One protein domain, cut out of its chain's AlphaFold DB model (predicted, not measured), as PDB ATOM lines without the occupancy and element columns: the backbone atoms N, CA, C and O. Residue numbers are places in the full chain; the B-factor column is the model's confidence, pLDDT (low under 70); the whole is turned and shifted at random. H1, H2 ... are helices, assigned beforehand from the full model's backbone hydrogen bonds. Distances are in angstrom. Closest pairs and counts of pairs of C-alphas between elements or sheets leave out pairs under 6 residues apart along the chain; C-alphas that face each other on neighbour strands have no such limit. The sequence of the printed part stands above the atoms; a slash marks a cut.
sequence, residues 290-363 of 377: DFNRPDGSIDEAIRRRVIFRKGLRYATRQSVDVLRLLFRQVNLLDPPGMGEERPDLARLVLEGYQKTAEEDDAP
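What this domain is: This is residues 290 to 363 of the 377 residues of an uncharacterized protein of Gammaproteobacteria bacterium (UniProt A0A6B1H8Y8). Two helices cross nearly at right angles, with a third making a corner at the far end of the longer one: the long H1 makes much of the longest axis, H3 crosses its second half, and the short H2 turns off sharply where H1 ends. The unnamed stretch before H1, residues 290 to 299, reaches one end of the long axis, and the long link from H2 to H3, residues 331 to 342, loops round at the other. The printed part has 74 residues, with three named helices, H1, H2 and H3 in that order along the chain, and no named strand; its class is all helix, with 44 of the residues in the helices. It is only just compact, close to loose, with a radius of gyration of the C-alphas of 13.5 A, and elongated, with spans of 43 by 24 by 23 A.

Where its parts are: The printed part begins at Asp 290, whose C-alpha is at (85.225, 27.351, 60.589), and residues 290 to 299 come before the first named helix. H1 is residues 300 to 318, Glu 300 to Gln 318; it is the longest helix, with 19 residues and 25.7 A from first to last C-alpha. Its first C-alpha is at (80.989, 21.976, 68.508) and its last at (89.108, 2.255, 54.139). H1 has a kink of 29 degrees near residue 312. After one residue, Ser 319, comes H2, residues 320 to 330, Val 320 to Val 330, which measures 14.8 A from first to last C-alpha. Residues 331 to 342 follow with no named element. H3 is residues 343 to 356, Pro 343 to Thr 356, and measures 20.0 A; its last C-alpha is at (92.375, 14.081, 55.754). Residues 357 to 363 come after it.

How they stand to each other: H1 touches both other helices. With residues 307 to 315 alone it touches H3, with 31 pairs of C-alphas within 8 A. The closest C-alphas of the two are those of Gly 311 and Tyr 353, 3.9 A apart. Their lines are about perpendicular, at 88 degrees, and their centres are 7.2 A apart. H1 and H2 touch only at the corner by their link, with 6 pairs of C-alphas within 8 A; on H1 these lie in residues 315 to 317 alone. Their closest C-alphas are those of Thr 316 and Leu 323, 4.6 A apart. H1 and H2 run opposite ways at a steep tilt of 63 degrees, with centres 14.7 A apart. H2 and H3 are close but not clearly touching: the C-alphas of Val 322 and Leu 345, the closest of the two, are 6.6 A apart. The lines of H2 and H3 are about perpendicular, at 74 degrees. In H2 and H3 every O i to N i+4 pair is within hydrogen-bond range, and in H1 13 of 15 are.

The domain as a whole: The two C-alphas farthest apart are those of Asp 295 and Leu 333, at 43.4 A. The first and last printed C-alphas, those of Asp 290 and Pro 363, are 17.8 A apart. The printed part has no cut. The link from H1 to H2 is tight, and the link from H2 to H3, with 12 residues, is long; the C-alphas of this long link lie 9 to 20 A from the mean of the C-alphas. The mean pLDDT of the printed part is 78.3, and 11 residues are under 70: residues 338 to 344, residue 358 and residues 360 to 362.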
ATOM      1  N   ASP A 290      84.341  26.932  59.514       84.56
ATOM      2  CA  ASP A 290      85.225  27.351  60.589       84.56
ATOM      3  C   ASP A 290      84.499  27.180  61.919       84.56
ATOM      4  O   ASP A 290      83.487  27.824  62.197       84.56
ATOM      5  N   PHE A 291      84.985  26.238  62.718       87.38
ATOM      6  CA  PHE A 291      84.464  25.993  64.053       87.38
ATOM      7  C   PHE A 291      85.264  26.734  65.127       87.38
ATOM      8  O   PHE A 291      84.913  26.611  66.297       87.38
ATOM      9  N   ASN A 292      86.315  27.480  64.776       88.19
ATOM     10  CA  ASN A 292      87.044  28.310  65.729       88.19
ATOM     11  C   ASN A 292      86.403  29.696  65.762       88.19
ATOM     12  O   ASN A 292      86.335  30.390  64.750       88.19
ATOM     13  N   ARG A 293      85.912  30.109  66.927       84.00
ATOM     14  CA  ARG A 293      85.327  31.439  67.090       84.00
ATOM     15  C   ARG A 293      86.411  32.478  67.400       84.00
ATOM     16  O   ARG A 293      87.433  32.130  67.992       84.00
ATOM     17  N   PRO A 294      86.179  33.767  67.081       84.12
ATOM     18  CA  PRO A 294      87.120  34.843  67.406       84.12
ATOM     19  C   PRO A 294      87.443  34.972  68.903       84.12
ATOM     20  O   PRO A 294      88.495  35.489  69.259       84.12
ATOM     21  N   ASP A 295      86.550  34.498  69.778       87.62
ATOM     22  CA  ASP A 295      86.732  34.474  71.236       87.62
ATOM     23  C   ASP A 295      87.562  33.275  71.741       87.62
ATOM     24  O   ASP A 295      87.730  33.102  72.947       87.62
ATOM     25  N   GLY A 296      88.079  32.438  70.834       85.94
ATOM     26  CA  GLY A 296      88.848  31.233  71.147       85.94
ATOM     27  C   GLY A 296      87.998  30.010  71.508       85.94
ATOM     28  O   GLY A 296      88.554  28.938  71.747       85.94
ATOM     29  N   SER A 297      86.666  30.129  71.542       90.00
ATOM     30  CA  SER A 297      85.769  28.991  71.756       90.00
ATOM     31  C   SER A 297      85.578  28.156  70.484       90.00
ATOM     32  O   SER A 297      85.800  28.617  69.365       90.00
ATOM     33  N   ILE A 298      85.135  26.907  70.656       88.62
ATOM     34  CA  ILE A 298      84.830  25.994  69.549       88.62
ATOM     35  C   ILE A 298      83.314  25.901  69.350       88.62
ATOM     36  O   ILE A 298      82.552  25.659  70.290       88.62
ATOM     37  N   ASP A 299      82.866  26.045  68.105       86.44
ATOM     38  CA  ASP A 299      81.522  25.665  67.690       86.44
ATOM     39  C   ASP A 299      81.446  24.149  67.482       86.44
ATOM     40  O   ASP A 299      81.757  23.610  66.418       86.44
ATOM     41  N   GLU A 300      81.029  23.437  68.528       85.62
ATOM     42  CA  GLU A 300      80.989  21.976  68.508       85.62
ATOM     43  C   GLU A 300      79.994  21.418  67.469       85.62
ATOM     44  O   GLU A 300      80.174  20.306  66.969       85.62
ATOM     45  N   ALA A 301      78.959  22.175  67.084       81.06
ATOM     46  CA  ALA A 301      78.024  21.741  66.050       81.06
ATOM     47  C   ALA A 301      78.676  21.777  64.660       81.06
ATOM     48  O   ALA A 301      78.623  20.781  63.929       81.06
ATOM     49  N   ILE A 302      79.354  22.881  64.324       83.44
ATOM     50  CA  ILE A 302      80.123  22.999  63.076       83.44
ATOM     51  C   ILE A 302      81.254  21.970  63.063       83.44
ATOM     52  O   ILE A 302      81.408  21.245  62.077       83.44
ATOM     53  N   ARG A 303      81.987  21.827  64.175       84.31
ATOM     54  CA  ARG A 303      83.080  20.857  64.312       84.31
ATOM     55  C   ARG A 303      82.612  19.432  64.028       84.31
ATOM     56  O   ARG A 303      83.198  18.765  63.175       84.31
ATOM     57  N   ARG A 304      81.526  18.972  64.662       82.44
ATOM     58  CA  ARG A 304      80.959  17.635  64.403       82.44
ATOM     59  C   ARG A 304      80.578  17.445  62.939       82.44
ATOM     60  O   ARG A 304      80.878  16.402  62.365       82.44
ATOM     61  N   ARG A 305      79.962  18.450  62.313       78.44
ATOM     62  CA  ARG A 305      79.585  18.390  60.895       78.44
ATOM     63  C   ARG A 305      80.804  18.306  59.972       78.44
ATOM     64  O   ARG A 305      80.781  17.535  59.013       78.44
ATOM     65  N   VAL A 306      81.862  19.069  60.247       79.94
ATOM     66  CA  VAL A 306      83.116  19.039  59.476       79.94
ATOM     67  C   VAL A 306      83.820  17.691  59.628       79.94
ATOM     68  O   VAL A 306      84.164  17.085  58.611       79.94
ATOM     69  N   ILE A 307      83.959  17.197  60.866       82.44
ATOM     70  CA  ILE A 307      84.528  15.875  61.169       82.44
ATOM     71  C   ILE A 307      83.747  14.793  60.434       82.44
ATOM     72  O   ILE A 307      84.340  13.979  59.733       82.44
ATOM     73  N   PHE A 308      82.417  14.814  60.530       78.81
ATOM     74  CA  PHE A 308      81.574  13.841  59.850       78.81
ATOM     75  C   PHE A 308      81.750  13.903  58.331       78.81
ATOM     76  O   PHE A 308      81.965  12.876  57.699       78.81
ATOM     77  N   ARG A 309      81.725  15.098  57.728       76.00
ATOM     78  CA  ARG A 309      81.847  15.263  56.273       76.00
ATOM     79  C   ARG A 309      83.188  14.764  55.728       76.00
ATOM     80  O   ARG A 309      83.189  13.995  54.767       76.00
ATOM     81  N   LYS A 310      84.307  15.217  56.304       75.94
ATOM     82  CA  LYS A 310      85.658  14.835  55.852       75.94
ATOM     83  C   LYS A 310      85.972  13.384  56.232       75.94
ATOM     84  O   LYS A 310      86.364  12.580  55.390       75.94
ATOM     85  N   GLY A 311      85.695  13.023  57.481       79.31
ATOM     86  CA  GLY A 311      85.994  11.711  58.035       79.31
ATOM     87  C   GLY A 311      85.194  10.568  57.421       79.31
ATOM     88  O   GLY A 311      85.761   9.514  57.147       79.31
ATOM     89  N   LEU A 312      83.900  10.766  57.135       78.38
ATOM     90  CA  LEU A 312      83.067   9.716  56.543       78.38
ATOM     91  C   LEU A 312      83.550   9.324  55.144       78.38
ATOM     92  O   LEU A 312      83.585   8.137  54.834       78.38
ATOM     93  N   ARG A 313      83.961  10.293  54.314       73.62
ATOM     94  CA  ARG A 313      84.503  10.021  52.970       73.62
ATOM     95  C   ARG A 313      85.769   9.174  53.018       73.62
ATOM     96  O   ARG A 313      85.949   8.291  52.186       73.62
ATOM     97  N   TYR A 314      86.650   9.444  53.977       76.56
ATOM     98  CA  TYR A 314      87.829   8.613  54.189       76.56
ATOM     99  C   TYR A 314      87.426   7.220  54.689       76.56
ATOM    100  O   TYR A 314      87.845   6.208  54.129       76.56
ATOM    101  N   ALA A 315      86.573   7.163  55.713       77.88
ATOM    102  CA  ALA A 315      86.181   5.921  56.365       77.88
ATOM    103  C   ALA A 315      85.503   4.936  55.397       77.88
ATOM    104  O   ALA A 315      85.798   3.743  55.446       77.88
ATOM    105  N   THR A 316      84.673   5.412  54.464       76.88
ATOM    106  CA  THR A 316      84.028   4.561  53.447       76.88
ATOM    107  C   THR A 316      85.006   3.960  52.438       76.88
ATOM    108  O   THR A 316      84.719   2.903  51.883       76.88
ATOM    109  N   ARG A 317      86.167   4.589  52.200       76.44
ATOM    110  CA  ARG A 317      87.222   4.040  51.326       76.44
ATOM    111  C   ARG A 317      88.096   3.006  52.026       76.44
ATOM    112  O   ARG A 317      88.691   2.169  51.359       76.44
ATOM    113  N   GLN A 318      88.201   3.092  53.348       77.50
ATOM    114  CA  GLN A 318      89.108   2.255  54.139       77.50
ATOM    115  C   GLN A 318      88.401   1.107  54.860       77.50
ATOM    116  O   GLN A 318      89.051   0.146  55.262       77.50
ATOM    117  N   SER A 319      87.083   1.195  55.043       77.69
ATOM    118  CA  SER A 319      86.299   0.192  55.755       77.69
ATOM    119  C   SER A 319      85.070  -0.214  54.955       77.69
ATOM    120  O   SER A 319      84.138   0.568  54.750       77.69
ATOM    121  N   VAL A 320      85.044  -1.490  54.564       82.00
ATOM    122  CA  VAL A 320      83.872  -2.123  53.947       82.00
ATOM    123  C   VAL A 320      82.669  -2.087  54.890       82.00
ATOM    124  O   VAL A 320      81.542  -1.982  54.420       82.00
ATOM    125  N   ASP A 321      82.874  -2.117  56.207       80.69
ATOM    126  CA  ASP A 321      81.770  -2.073  57.169       80.69
ATOM    127  C   ASP A 321      81.138  -0.682  57.238       80.69
ATOM    128  O   ASP A 321      79.915  -0.565  57.181       80.69
ATOM    129  N   VAL A 322      81.947   0.383  57.237       76.88
ATOM    130  CA  VAL A 322      81.438   1.763  57.125       76.88
ATOM    131  C   VAL A 322      80.723   1.972  55.794       76.88
ATOM    132  O   VAL A 322      79.648   2.571  55.753       76.88
ATOM    133  N   LEU A 323      81.288   1.440  54.707       79.62
ATOM    134  CA  LEU A 323      80.648   1.462  53.399       79.62
ATOM    135  C   LEU A 323      79.291   0.742  53.440       79.62
ATOM    136  O   LEU A 323      78.288   1.316  53.031       79.62
ATOM    137  N   ARG A 324      79.218  -0.478  53.984       81.69
ATOM    138  CA  ARG A 324      77.966  -1.242  54.116       81.69
ATOM    139  C   ARG A 324      76.922  -0.493  54.929       81.69
ATOM    140  O   ARG A 324      75.778  -0.439  54.492       81.69
ATOM    141  N   LEU A 325      77.302   0.103  56.061       79.06
ATOM    142  CA  LEU A 325      76.399   0.934  56.859       79.06
ATOM    143  C   LEU A 325      75.840   2.078  56.008       79.06
ATOM    144  O   LEU A 325      74.622   2.215  55.904       79.06
ATOM    145  N   LEU A 326      76.711   2.818  55.306       78.44
ATOM    146  CA  LEU A 326      76.306   3.861  54.359       78.44
ATOM    147  C   LEU A 326      75.300   3.363  53.327       78.44
ATOM    148  O   LEU A 326      74.256   3.986  53.140       78.44
ATOM    149  N   PHE A 327      75.581   2.230  52.695       81.69
ATOM    150  CA  PHE A 327      74.694   1.649  51.698       81.69
ATOM    151  C   PHE A 327      73.358   1.206  52.288       81.69
ATOM    152  O   PHE A 327      72.333   1.423  51.644       81.69
ATOM    153  N   ARG A 328      73.328   0.633  53.495       85.75
ATOM    154  CA  ARG A 328      72.070   0.246  54.141       85.75
ATOM    155  C   ARG A 328      71.166   1.454  54.353       85.75
ATOM    156  O   ARG A 328      70.010   1.403  53.955       85.75
ATOM    157  N   GLN A 329      71.692   2.573  54.846       83.00
ATOM    158  CA  GLN A 329      70.885   3.784  55.001       83.00
ATOM    159  C   GLN A 329      70.516   4.436  53.659       83.00
ATOM    160  O   GLN A 329      69.382   4.875  53.472       83.00
ATOM    161  N   VAL A 330      71.453   4.524  52.706       80.69
ATOM    162  CA  VAL A 330      71.177   5.104  51.377       80.69
ATOM    163  C   VAL A 330      70.061   4.335  50.667       80.69
ATOM    164  O   VAL A 330      69.234   4.960  50.011       80.69
ATOM    165  N   ASN A 331      69.992   3.016  50.867       84.81
ATOM    166  CA  ASN A 331      68.969   2.135  50.299       84.81
ATOM    167  C   ASN A 331      67.782   1.872  51.245       84.81
ATOM    168  O   ASN A 331      67.026   0.932  51.019       84.81
ATOM    169  N   LEU A 332      67.608   2.693  52.288       88.12
ATOM    170  CA  LEU A 332      66.482   2.640  53.229       88.12
ATOM    171  C   LEU A 332      66.313   1.293  53.973       88.12
ATOM    172  O   LEU A 332      65.220   0.971  54.430       88.12
ATOM    173  N   LEU A 333      67.384   0.509  54.110       87.94
ATOM    174  CA  LEU A 333      67.397  -0.755  54.862       87.94
ATOM    175  C   LEU A 333      67.560  -0.549  56.373       87.94
ATOM    176  O   LEU A 333      67.233  -1.446  57.145       87.94
ATOM    177  N   ASP A 334      68.085   0.608  56.769       87.44
ATOM    178  CA  ASP A 334      68.207   1.063  58.154       87.44
ATOM    179  C   ASP A 334      67.500   2.417  58.305       87.44
ATOM    180  O   ASP A 334      67.451   3.173  57.327       87.44
ATOM    181  N   PRO A 335      66.974   2.754  59.498       84.62
ATOM    182  CA  PRO A 335      66.336   4.045  59.744       84.62
ATOM    183  C   PRO A 335      67.287   5.235  59.486       84.62
ATOM    184  O   PRO A 335      68.516   5.087  59.459       84.62
ATOM    185  N   PRO A 336      66.740   6.447  59.280       86.19
ATOM    186  CA  PRO A 336      67.557   7.646  59.145       86.19
ATOM    187  C   PRO A 336      68.327   7.957  60.439       86.19
ATOM    188  O   PRO A 336      67.831   7.741  61.538       86.19
ATOM    189  N   GLY A 337      69.528   8.527  60.292       72.31
ATOM    190  CA  GLY A 337      70.491   8.719  61.384       72.31
ATOM    191  C   GLY A 337      71.557   7.616  61.400       72.31
ATOM    192  O   GLY A 337      71.240   6.437  61.388       72.31
ATOM    193  N   MET A 338      72.841   7.991  61.333       60.84
ATOM    194  CA  MET A 338      73.959   7.025  61.243       60.84
ATOM    195  C   MET A 338      74.775   6.859  62.519       60.84
ATOM    196  O   MET A 338      75.542   5.908  62.623       60.84
ATOM    197  N   GLY A 339      74.727   7.830  63.428       53.56
ATOM    198  CA  GLY A 339      75.903   8.106  64.256       53.56
ATOM    199  C   GLY A 339      75.686   8.141  65.756       53.56
ATOM    200  O   GLY A 339      76.664   8.004  66.480       53.56
ATOM    201  N   GLU A 340      74.460   8.327  66.242       52.97
ATOM    202  CA  GLU A 340      74.274   8.594  67.676       52.97
ATOM    203  C   GLU A 340      74.405   7.321  68.533       52.97
ATOM    204  O   GLU A 340      74.779   7.410  69.696       52.97
ATOM    205  N   GLU A 341      74.247   6.133  67.938       56.28
ATOM    206  CA  GLU A 341      74.263   4.849  68.657       56.28
ATOM    207  C   GLU A 341      75.414   3.905  68.242       56.28
ATOM    208  O   GLU A 341      75.420   2.731  68.611       56.28
ATOM    209  N   ARG A 342      76.403   4.379  67.459       65.19
ATOM    210  CA  ARG A 342      77.460   3.526  66.860       65.19
ATOM    211  C   ARG A 342      78.889   4.022  67.141       65.19
ATOM    212  O   ARG A 342      79.487   4.709  66.306       65.19
ATOM    213  N   PRO A 343      79.472   3.657  68.301       67.88
ATOM    214  CA  PRO A 343      80.820   4.080  68.705       67.88
ATOM    215  C   PRO A 343      81.934   3.642  67.739       67.88
ATOM    216  O   PRO A 343      82.936   4.339  67.573       67.88
ATOM    217  N   ASP A 344      81.752   2.500  67.075       68.25
ATOM    218  CA  ASP A 344      82.667   1.937  66.080       68.25
ATOM    219  C   ASP A 344      82.787   2.824  64.832       68.25
ATOM    220  O   ASP A 344      83.897   3.088  64.357       68.25
ATOM    221  N   LEU A 345      81.657   3.351  64.350       73.12
ATOM    222  CA  LEU A 345      81.623   4.295  63.237       73.12
ATOM    223  C   LEU A 345      82.245   5.639  63.631       73.12
ATOM    224  O   LEU A 345      83.036   6.197  62.870       73.12
ATOM    225  N   ALA A 346      81.922   6.146  64.825       76.38
ATOM    226  CA  ALA A 346      82.438   7.422  65.313       76.38
ATOM    227  C   ALA A 346      83.977   7.444  65.357       76.38
ATOM    228  O   ALA A 346      84.588   8.423  64.922       76.38
ATOM    229  N   ARG A 347      84.609   6.345  65.799       79.50
ATOM    230  CA  ARG A 347      86.075   6.203  65.806       79.50
ATOM    231  C   ARG A 347      86.668   6.277  64.398       79.50
ATOM    232  O   ARG A 347      87.594   7.049  64.178       79.50
ATOM    233  N   LEU A 348      86.132   5.514  63.443       76.94
ATOM    234  CA  LEU A 348      86.648   5.480  62.067       76.94
ATOM    235  C   LEU A 348      86.464   6.816  61.339       76.94
ATOM    236  O   LEU A 348      87.339   7.236  60.584       76.94
ATOM    237  N   VAL A 349      85.346   7.502  61.586       80.50
ATOM    238  CA  VAL A 349      85.108   8.856  61.070       80.50
ATOM    239  C   VAL A 349      86.116   9.841  61.667       80.50
ATOM    240  O   VAL A 349      86.686  10.642  60.930       80.50
ATOM    241  N   LEU A 350      86.392   9.772  62.972       83.56
ATOM    242  CA  LEU A 350      87.376  10.648  63.614       83.56
ATOM    243  C   LEU A 350      88.804  10.389  63.109       83.56
ATOM    244  O   LEU A 350      89.508  11.341  62.779       83.56
ATOM    245  N   GLU A 351      89.214   9.125  62.999       81.56
ATOM    246  CA  GLU A 351      90.504   8.735  62.413       81.56
ATOM    247  C   GLU A 351      90.630   9.217  60.966       81.56
ATOM    248  O   GLU A 351      91.678   9.721  60.562       81.56
ATOM    249  N   GLY A 352      89.551   9.102  60.188       78.88
ATOM    250  CA  GLY A 352      89.514   9.620  58.828       78.88
ATOM    251  C   GLY A 352      89.689  11.128  58.777       78.88
ATOM    252  O   GLY A 352      90.511  11.613  58.010       78.88
ATOM    253  N   TYR A 353      88.996  11.863  59.649       81.81
ATOM    254  CA  TYR A 353      89.170  13.307  59.751       81.81
ATOM    255  C   TYR A 353      90.615  13.681  60.091       81.81
ATOM    256  O   TYR A 353      91.164  14.557  59.438       81.81
ATOM    257  N   GLN A 354      91.247  13.011  61.059       84.44
ATOM    258  CA  GLN A 354      92.642  13.282  61.431       84.44
ATOM    259  C   GLN A 354      93.610  13.072  60.261       84.44
ATOM    260  O   GLN A 354      94.564  13.829  60.117       84.44
ATOM    261  N   LYS A 355      93.354  12.072  59.410       78.44
ATOM    262  CA  LYS A 355      94.194  11.764  58.246       78.44
ATOM    263  C   LYS A 355      93.956  12.686  57.053       78.44
ATOM    264  O   LYS A 355      94.886  12.917  56.295       78.44
ATOM    265  N   THR A 356      92.745  13.217  56.892       72.88
ATOM    266  CA  THR A 356      92.375  14.081  55.754       72.88
ATOM    267  C   THR A 356      92.168  15.544  56.147       72.88
ATOM    268  O   THR A 356      91.606  16.325  55.374       72.88
ATOM    269  N   ALA A 357      92.532  15.932  57.373       71.94
ATOM    270  CA  ALA A 357      92.291  17.282  57.879       71.94
ATOM    271  C   ALA A 357      92.974  18.329  56.989       71.94
ATOM    272  O   ALA A 357      92.330  19.314  56.617       71.94
ATOM    273  N   GLU A 358      94.219  18.045  56.598       69.88
ATOM    274  CA  GLU A 358      95.099  18.915  55.805       69.88
ATOM    275  C   GLU A 358      95.031  18.662  54.289       69.88
ATOM    276  O   GLU A 358      95.595  19.435  53.520       69.88
ATOM    277  N   GLU A 359      94.333  17.615  53.829       70.50
ATOM    278  CA  GLU A 359      94.148  17.371  52.392       70.50
ATOM    279  C   GLU A 359      93.266  18.472  51.767       70.50
ATOM    280  O   GLU A 359      92.154  18.735  52.248       70.50
ATOM    281  N   ASP A 360      93.742  19.090  50.675       67.94
ATOM    282  CA  ASP A 360      92.907  19.904  49.779       67.94
ATOM    283  C   ASP A 360      92.084  18.971  48.879       67.94
ATOM    284  O   ASP A 360      92.458  18.644  47.753       67.94
ATOM    285  N   ASP A 361      90.975  18.475  49.429       65.69
ATOM    286  CA  ASP A 361      89.995  17.636  48.735       65.69
ATOM    287  C   ASP A 361      88.800  18.440  48.195       65.69
ATOM    288  O   ASP A 361      87.776  17.857  47.812       65.69
ATOM    289  N   ALA A 362      88.906  19.775  48.179       69.81
ATOM    290  CA  ALA A 362      87.837  20.649  47.726       69.81
ATOM    291  C   ALA A 362      87.568  20.421  46.228       69.81
ATOM    292  O   ALA A 362      88.474  20.589  45.404       69.81
ATOM    293  N   PRO A 363      86.333  20.056  45.838       76.06
ATOM    294  CA  PRO A 363      85.992  19.936  44.431       76.06
ATOM    295  C   PRO A 363      86.177  21.285  43.728       76.06
ATOM    296  O   PRO A 363      85.846  22.335  44.281       76.06
TER     297      PRO A 363